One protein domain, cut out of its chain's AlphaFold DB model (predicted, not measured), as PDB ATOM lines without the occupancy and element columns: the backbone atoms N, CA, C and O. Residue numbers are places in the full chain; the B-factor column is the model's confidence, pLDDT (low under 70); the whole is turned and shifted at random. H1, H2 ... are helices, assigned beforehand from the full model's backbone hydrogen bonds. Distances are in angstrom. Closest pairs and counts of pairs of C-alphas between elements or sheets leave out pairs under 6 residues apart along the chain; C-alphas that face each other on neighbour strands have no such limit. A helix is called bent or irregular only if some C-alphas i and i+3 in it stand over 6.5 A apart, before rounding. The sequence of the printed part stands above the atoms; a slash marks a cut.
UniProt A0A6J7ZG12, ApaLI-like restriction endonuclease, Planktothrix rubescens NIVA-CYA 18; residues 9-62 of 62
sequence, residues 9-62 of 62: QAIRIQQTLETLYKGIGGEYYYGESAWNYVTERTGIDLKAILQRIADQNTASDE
ATOM      1  N   GLN A   9     231.103 158.491 248.040       97.69
ATOM      2  CA  GLN A   9     229.942 158.417 247.150       97.69
ATOM      3  C   GLN A   9     229.787 159.677 246.286       97.69
ATOM      4  O   GLN A   9     229.554 159.573 245.086       97.69
ATOM      5  N   ALA A  10     229.942 160.863 246.878       96.19
ATOM      6  CA  ALA A  10     229.819 162.129 246.161       96.19
ATOM      7  C   ALA A  10     230.956 162.313 245.146       96.19
ATOM      8  O   ALA A  10     230.699 162.774 244.039       96.19
ATOM      9  N   ILE A  11     232.180 161.890 245.486       96.00
ATOM     10  CA  ILE A  11     233.323 161.881 244.559       96.00
ATOM     11  C   ILE A  11     232.986 161.046 243.318       96.00
ATOM     12  O   ILE A  11     233.103 161.540 242.200       96.00
ATOM     13  N   ARG A  12     232.488 159.817 243.513       97.19
ATOM     14  CA  ARG A  12     232.100 158.935 242.400       97.19
ATOM     15  C   ARG A  12     231.009 159.552 241.529       97.19
ATOM     16  O   ARG A  12     231.099 159.478 240.313       97.19
ATOM     17  N   ILE A  13     230.004 160.190 242.134       96.00
ATOM     18  CA  ILE A  13     228.942 160.877 241.381       96.00
ATOM     19  C   ILE A  13     229.534 161.983 240.496       96.00
ATOM     20  O   ILE A  13     229.192 162.054 239.320       96.00
ATOM     21  N   GLN A  14     230.437 162.814 241.028       95.81
ATOM     22  CA  GLN A  14     231.074 163.886 240.253       95.81
ATOM     23  C   GLN A  14     231.894 163.333 239.077       95.81
ATOM     24  O   GLN A  14     231.761 163.834 237.966       95.81
ATOM     25  N   GLN A  15     232.660 162.260 239.294       95.88
ATOM     26  CA  GLN A  15     233.442 161.594 238.243       95.88
ATOM     27  C   GLN A  15     232.559 160.978 237.146       95.88
ATOM     28  O   GLN A  15     232.863 161.088 235.956       95.88
ATOM     29  N   THR A  16     231.444 160.345 237.531       97.44
ATOM     30  CA  THR A  16     230.478 159.788 236.573       97.44
ATOM     31  C   THR A  16     229.849 160.886 235.724       97.44
ATOM     32  O   THR A  16     229.756 160.736 234.506       97.44
ATOM     33  N   LEU A  17     229.442 162.000 236.343       96.62
ATOM     34  CA  LEU A  17     228.897 163.145 235.615       96.62
ATOM     35  C   LEU A  17     229.944 163.725 234.661       96.62
ATOM     36  O   LEU A  17     229.651 163.902 233.484       96.62
ATOM     37  N   GLU A  18     231.176 163.931 235.125       96.56
ATOM     38  CA  GLU A  18     232.261 164.419 234.273       96.56
ATOM     39  C   GLU A  18     232.457 163.546 233.027       96.56
ATOM     40  O   GLU A  18     232.501 164.058 231.909       96.56
ATOM     41  N   THR A  19     232.502 162.226 233.215       97.75
ATOM     42  CA  THR A  19     232.658 161.261 232.119       97.75
ATOM     43  C   THR A  19     231.489 161.328 231.139       97.75
ATOM     44  O   THR A  19     231.698 161.337 229.927       97.75
ATOM     45  N   LEU A  20     230.256 161.397 231.651       98.06
ATOM     46  CA  LEU A  20     229.048 161.435 230.831       98.06
ATOM     47  C   LEU A  20     228.997 162.689 229.953       98.06
ATOM     48  O   LEU A  20     228.766 162.584 228.750       98.06
ATOM     49  N   TYR A  21     229.226 163.861 230.547       97.31
ATOM     50  CA  TYR A  21     229.175 165.132 229.827       97.31
ATOM     51  C   TYR A  21     230.294 165.228 228.789       97.31
ATOM     52  O   TYR A  21     230.013 165.536 227.633       97.31
ATOM     53  N   LYS A  22     231.531 164.866 229.151       96.88
ATOM     54  CA  LYS A  22     232.652 164.846 228.198       96.88
ATOM     55  C   LYS A  22     232.438 163.836 227.071       96.88
ATOM     56  O   LYS A  22     232.769 164.118 225.923       96.88
ATOM     57  N   GLY A  23     231.830 162.687 227.373       97.50
ATOM     58  CA  GLY A  23     231.535 161.640 226.392       97.50
ATOM     59  C   GLY A  23     230.587 162.073 225.269       97.50
ATOM     60  O   GLY A  23     230.652 161.511 224.179       97.50
ATOM     61  N   ILE A  24     229.746 163.086 225.502       97.38
ATOM     62  CA  ILE A  24     228.833 163.651 224.493       97.38
ATOM     63  C   ILE A  24     229.337 164.978 223.900       97.38
ATOM     64  O   ILE A  24     228.573 165.685 223.245       97.38
ATOM     65  N   GLY A  25     230.603 165.335 224.141       96.56
ATOM     66  CA  GLY A  25     231.192 166.607 223.708       96.56
ATOM     67  C   GLY A  25     230.730 167.823 224.519       96.56
ATOM     68  O   GLY A  25     230.865 168.953 224.060       96.56
ATOM     69  N   GLY A  26     230.147 167.596 225.697       96.75
ATOM     70  CA  GLY A  26     229.820 168.636 226.662       96.75
ATOM     71  C   GLY A  26     230.952 168.879 227.659       96.75
ATOM     72  O   GLY A  26     231.912 168.121 227.756       96.75
ATOM     73  N   GLU A  27     230.792 169.929 228.458       96.38
ATOM     74  CA  GLU A  27     231.770 170.333 229.465       96.38
ATOM     75  C   GLU A  27     231.222 170.116 230.877       96.38
ATOM     76  O   GLU A  27     230.046 170.365 231.156       96.38
ATOM     77  N   TYR A  28     232.084 169.672 231.790       96.88
ATOM     78  CA  TYR A  28     231.728 169.481 233.191       96.88
ATOM     79  C   TYR A  28     232.916 169.799 234.090       96.88
ATOM     80  O   TYR A  28     233.957 169.146 234.019       96.88
ATOM     81  N   TYR A  29     232.732 170.788 234.960       96.69
ATOM     82  CA  TYR A  29     233.772 171.285 235.854       96.69
ATOM     83  C   TYR A  29     233.273 171.309 237.295       96.69
ATOM     84  O   TYR A  29     232.168 171.792 237.585       96.69
ATOM     85  N   TYR A  30     234.096 170.826 238.221       95.75
ATOM     86  CA  TYR A  30     233.798 170.819 239.648       95.75
ATOM     87  C   TYR A  30     235.058 171.048 240.488       95.75
ATOM     88  O   TYR A  30     236.170 170.780 240.042       95.75
ATOM     89  N   GLY A  31     234.889 171.557 241.710       94.69
ATOM     90  CA  GLY A  31     236.015 171.894 242.581       94.69
ATOM     91  C   GLY A  31     236.977 172.867 241.892       94.69
ATOM     92  O   GLY A  31     236.547 173.903 241.386       94.69
ATOM     93  N   GLU A  32     238.261 172.512 241.829       95.56
ATOM     94  CA  GLU A  32     239.298 173.374 241.247       95.56
ATOM     95  C   GLU A  32     239.082 173.667 239.763       95.56
ATOM     96  O   GLU A  32     239.246 174.805 239.332       95.56
ATOM     97  N   SER A  33     238.636 172.678 238.980       95.88
ATOM     98  CA  SER A  33     238.426 172.887 237.544       95.88
ATOM     99  C   SER A  33     237.308 173.891 237.267       95.88
ATOM    100  O   SER A  33     237.350 174.589 236.259       95.88
ATOM    101  N   ALA A  34     236.336 174.029 238.177       97.12
ATOM    102  CA  ALA A  34     235.294 175.044 238.054       97.12
ATOM    103  C   ALA A  34     235.834 176.462 238.280       97.12
ATOM    104  O   ALA A  34     235.389 177.385 237.603       97.12
ATOM    105  N   TRP A  35     236.780 176.640 239.206       97.69
ATOM    106  CA  TRP A  35     237.448 177.928 239.407       97.69
ATOM    107  C   TRP A  35     238.324 178.285 238.211       97.69
ATOM    108  O   TRP A  35     238.188 179.382 237.674       97.69
ATOM    109  N   ASN A  36     239.130 177.331 237.737       97.69
ATOM    110  CA  ASN A  36     239.976 177.520 236.560       97.69
ATOM    111  C   ASN A  36     239.150 177.891 235.330       97.69
ATOM    112  O   ASN A  36     239.489 178.848 234.648       97.69
ATOM    113  N   TYR A  37     238.018 177.217 235.103       97.25
ATOM    114  CA  TYR A  37     237.122 177.541 233.994       97.25
ATOM    115  C   TYR A  37     236.647 179.003 234.027       97.25
ATOM    116  O   TYR A  37     236.620 179.667 232.992       97.25
ATOM    117  N   VAL A  38     236.294 179.540 235.202       97.38
ATOM    118  CA  VAL A  38     235.912 180.958 235.324       97.38
ATOM    119  C   VAL A  38     237.093 181.862 234.985       97.38
ATOM    120  O   VAL A  38     236.930 182.786 234.184       97.38
ATOM    121  N   THR A  39     238.272 181.585 235.541       98.19
ATOM    122  CA  THR A  39     239.486 182.372 235.289       98.19
ATOM    123  C   THR A  39     239.873 182.357 233.814       98.19
ATOM    124  O   THR A  39     240.086 183.413 233.227       98.19
ATOM    125  N   GLU A  40     239.892 181.191 233.176       97.94
ATOM    126  CA  GLU A  40     240.210 181.034 231.753       97.94
ATOM    127  C   GLU A  40     239.189 181.746 230.860       97.94
ATOM    128  O   GLU A  40     239.549 182.360 229.855       97.94
ATOM    129  N   ARG A  41     237.904 181.700 231.229       97.62
ATOM    130  CA  ARG A  41     236.830 182.277 230.415       97.62
ATOM    131  C   ARG A  41     236.710 183.792 230.550       97.62
ATOM    132  O   ARG A  41     236.247 184.439 229.613       97.62
ATOM    133  N   THR A  42     237.059 184.339 231.710       97.81
ATOM    134  CA  THR A  42     236.791 185.747 232.054       97.81
ATOM    135  C   THR A  42     238.050 186.576 232.294       97.81
ATOM    136  O   THR A  42     237.971 187.800 232.300       97.81
ATOM    137  N   GLY A  43     239.201 185.934 232.502       98.25
ATOM    138  CA  GLY A  43     240.430 186.577 232.972       98.25
ATOM    139  C   GLY A  43     240.405 186.959 234.457       98.25
ATOM    140  O   GLY A  43     241.333 187.614 234.925       98.25
ATOM    141  N   ILE A  44     239.357 186.585 235.201       97.75
ATOM    142  CA  ILE A  44     239.157 186.978 236.599       97.75
ATOM    143  C   ILE A  44     239.368 185.774 237.517       97.75
ATOM    144  O   ILE A  44     238.603 184.811 237.470       97.75
ATOM    145  N   ASP A  45     240.343 185.873 238.424       97.88
ATOM    146  CA  ASP A  45     240.527 184.907 239.513       97.88
ATOM    147  C   ASP A  45     239.530 185.173 240.652       97.88
ATOM    148  O   ASP A  45     239.826 185.805 241.671       97.88
ATOM    149  N   LEU A  46     238.296 184.705 240.451       97.06
ATOM    150  CA  LEU A  46     237.213 184.865 241.421       97.06
ATOM    151  C   LEU A  46     237.535 184.191 242.763       97.06
ATOM    152  O   LEU A  46     237.151 184.707 243.813       97.06
ATOM    153  N   LYS A  47     238.248 183.059 242.742       96.44
ATOM    154  CA  LYS A  47     238.599 182.310 243.953       96.44
ATOM    155  C   LYS A  47     239.510 183.143 244.851       96.44
ATOM    156  O   LYS A  47     239.221 183.286 246.039       96.44
ATOM    157  N   ALA A  48     240.559 183.739 244.284       97.75
ATOM    158  CA  ALA A  48     241.476 184.597 245.028       97.75
ATOM    159  C   ALA A  48     240.782 185.846 245.588       97.75
ATOM    160  O   ALA A  48     241.056 186.249 246.719       97.75
ATOM    161  N   ILE A  49     239.857 186.447 244.830       98.00
ATOM    162  CA  ILE A  49     239.076 187.603 245.299       98.00
ATOM    163  C   ILE A  49     238.245 187.228 246.531       98.00
ATOM    164  O   ILE A  49     238.297 187.930 247.539       98.00
ATOM    165  N   LEU A  50     237.506 186.117 246.469       96.94
ATOM    166  CA  LEU A  50     236.675 185.666 247.588       96.94
ATOM    167  C   LEU A  50     237.514 185.281 248.811       96.94
ATOM    168  O   LEU A  50     237.130 185.628 249.925       96.94
ATOM    169  N   GLN A  51     238.664 184.630 248.609       96.62
ATOM    170  CA  GLN A  51     239.580 184.297 249.703       96.62
ATOM    171  C   GLN A  51     240.080 185.560 250.407       96.62
ATOM    172  O   GLN A  51     239.986 185.656 251.624       96.62
ATOM    173  N   ARG A  52     240.509 186.573 249.644       97.81
ATOM    174  CA  ARG A  52     240.938 187.860 250.210       97.81
ATOM    175  C   ARG A  52     239.844 188.533 251.037       97.81
ATOM    176  O   ARG A  52     240.151 189.099 252.078       97.81
ATOM    177  N   ILE A  53     238.592 188.494 250.575       97.50
ATOM    178  CA  ILE A  53     237.453 189.058 251.315       97.50
ATOM    179  C   ILE A  53     237.217 188.272 252.612       97.50
ATOM    180  O   ILE A  53     237.000 188.876 253.659       97.50
ATOM    181  N   ALA A  54     237.274 186.939 252.558       96.19
ATOM    182  CA  ALA A  54     237.115 186.096 253.740       96.19
ATOM    183  C   ALA A  54     238.208 186.376 254.785       96.19
ATOM    184  O   ALA A  54     237.882 186.607 255.946       96.19
ATOM    185  N   ASP A  55     239.470 186.445 254.353       96.44
ATOM    186  CA  ASP A  55     240.614 186.730 255.225       96.44
ATOM    187  C   ASP A  55     240.486 188.113 255.888       96.44
ATOM    188  O   ASP A  55     240.744 188.262 257.081       96.44
ATOM    189  N   GLN A  56     240.043 189.125 255.129       96.19
ATOM    190  CA  GLN A  56     239.798 190.474 255.650       96.19
ATOM    191  C   GLN A  56     238.702 190.497 256.718       96.19
ATOM    192  O   GLN A  56     238.875 191.164 257.734       96.19
ATOM    193  N   ASN A  57     237.608 189.761 256.505       95.19
ATOM    194  CA  ASN A  57     236.509 189.694 257.466       95.19
ATOM    195  C   ASN A  57     236.915 188.960 258.752       95.19
ATOM    196  O   ASN A  57     236.564 189.396 259.842       95.19
ATOM    197  N   THR A  58     237.689 187.875 258.645       93.38
ATOM    198  CA  THR A  58     238.201 187.165 259.829       93.38
ATOM    199  C   THR A  58     239.133 188.049 260.656       93.38
ATOM    200  O   THR A  58     239.029 188.053 261.874       93.38
ATOM    201  N   ALA A  59     239.989 188.846 260.009       85.12
ATOM    202  CA  ALA A  59     240.890 189.766 260.702       85.12
ATOM    203  C   ALA A  59     240.186 190.989 261.323       85.12
ATOM    204  O   ALA A  59     240.765 191.635 262.189       85.12
ATOM    205  N   SER A  60     238.982 191.351 260.866       74.81
ATOM    206  CA  SER A  60     238.203 192.462 261.437       74.81
ATOM    207  C   SER A  60     237.321 192.065 262.623       74.81
ATOM    208  O   SER A  60     236.834 192.950 263.325       74.81
ATOM    209  N   ASP A  61     237.096 190.763 262.818       64.69
ATOM    210  CA  ASP A  61     236.320 190.210 263.933       64.69
ATOM    211  C   ASP A  61     237.200 189.884 265.167       64.69
ATOM    212  O   ASP A  61     236.668 189.492 266.210       64.69
ATOM    213  N   GLU A  62     238.527 190.055 265.055       54.38
ATOM    214  CA  GLU A  62     239.536 189.955 266.132       54.38
ATOM    215  C   GLU A  62     239.912 191.333 266.706       54.38
ATOM    216  O   GLU A  62     240.056 191.424 267.950       54.38
TER     217      GLU A  62
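AT A GLANCE: This is residues 9 to 62 of the 62 residues of the protein "ApaLI-like restriction endonuclease" of Planktothrix rubescens NIVA-CYA 18 (UniProt A0A6J7ZG12). Three helices are strung out in an open, flat zigzag, with no common core: the two long helices H1 and H3 make the two ends, and the shorter H2 comes between them along the chain. H2 and H3 meet in a corner, from which most of H3, together with the last residues, sticks out as an arm, while H1 touches no other helix and is joined to H2 by a short link. The printed part has 54 residues with three named helices in the order H1, H2, H3 and no named strand, and its class is all helix. The whole is extended, with a radius of gyration of the C-alphas of 15.6 A, and the C-alphas span 49 by 30 by 8 A along their three main axes.

IN THESE COORDINATES: Begin with H3, residues 46 to 60, which shares the greatest helix length of 15 residues with H1. Find C-alpha 46 at (237.213, 184.865, 241.421); from there H3 runs 21.4 A to C-alpha 60 at (238.203, 192.462, 261.437). Look back along the chain for H2, residues 32 to 42, which measures 15.6 A from first to last C-alpha. Then find C-alpha 9 at (229.942, 158.417, 247.150), where H1 begins; it takes in residues 9 to 23 and is 21.1 A long.

HOW THE PARTS SIT: Look first at H3 where it touches H2, with residues 46 to 47 alone. The closest C-alphas of the two helices are those of Trp 35 and Lys 47, 6.4 A apart. Their lines stand about perpendicular at 71 degrees, only just past a steep tilt, and their centres are 18.4 A apart. Residues 43 to 45 make the tight link between them. On the other side of H2 along the chain, residues 24 to 31 make the short link from H1. H1 and H2 are apart, and so are H1 and H3. In the backbones of H1, H2 and H3, every O i to N i+4 pair is within hydrogen-bond range. No helix is bent or irregular.

THE WHOLE: The two C-alphas farthest apart are those of Ile 24 and Glu 62, at 50.4 A, and the first and last printed C-alphas, of Gln 9 and Glu 62, are 38.0 A apart. Residues 49 to 62, of which 49 to 60 belong to H3, stand free. Without them the body has 40 residues, spans 29 by 24 by 6 A and has a radius of gyration of 11.7 A. The printed part has no cut and no long link, and Glu 62 is the chain's last residue. The mean pLDDT of the printed part is 94.9; look to residues 61 to 62 for the low confidence, under 70.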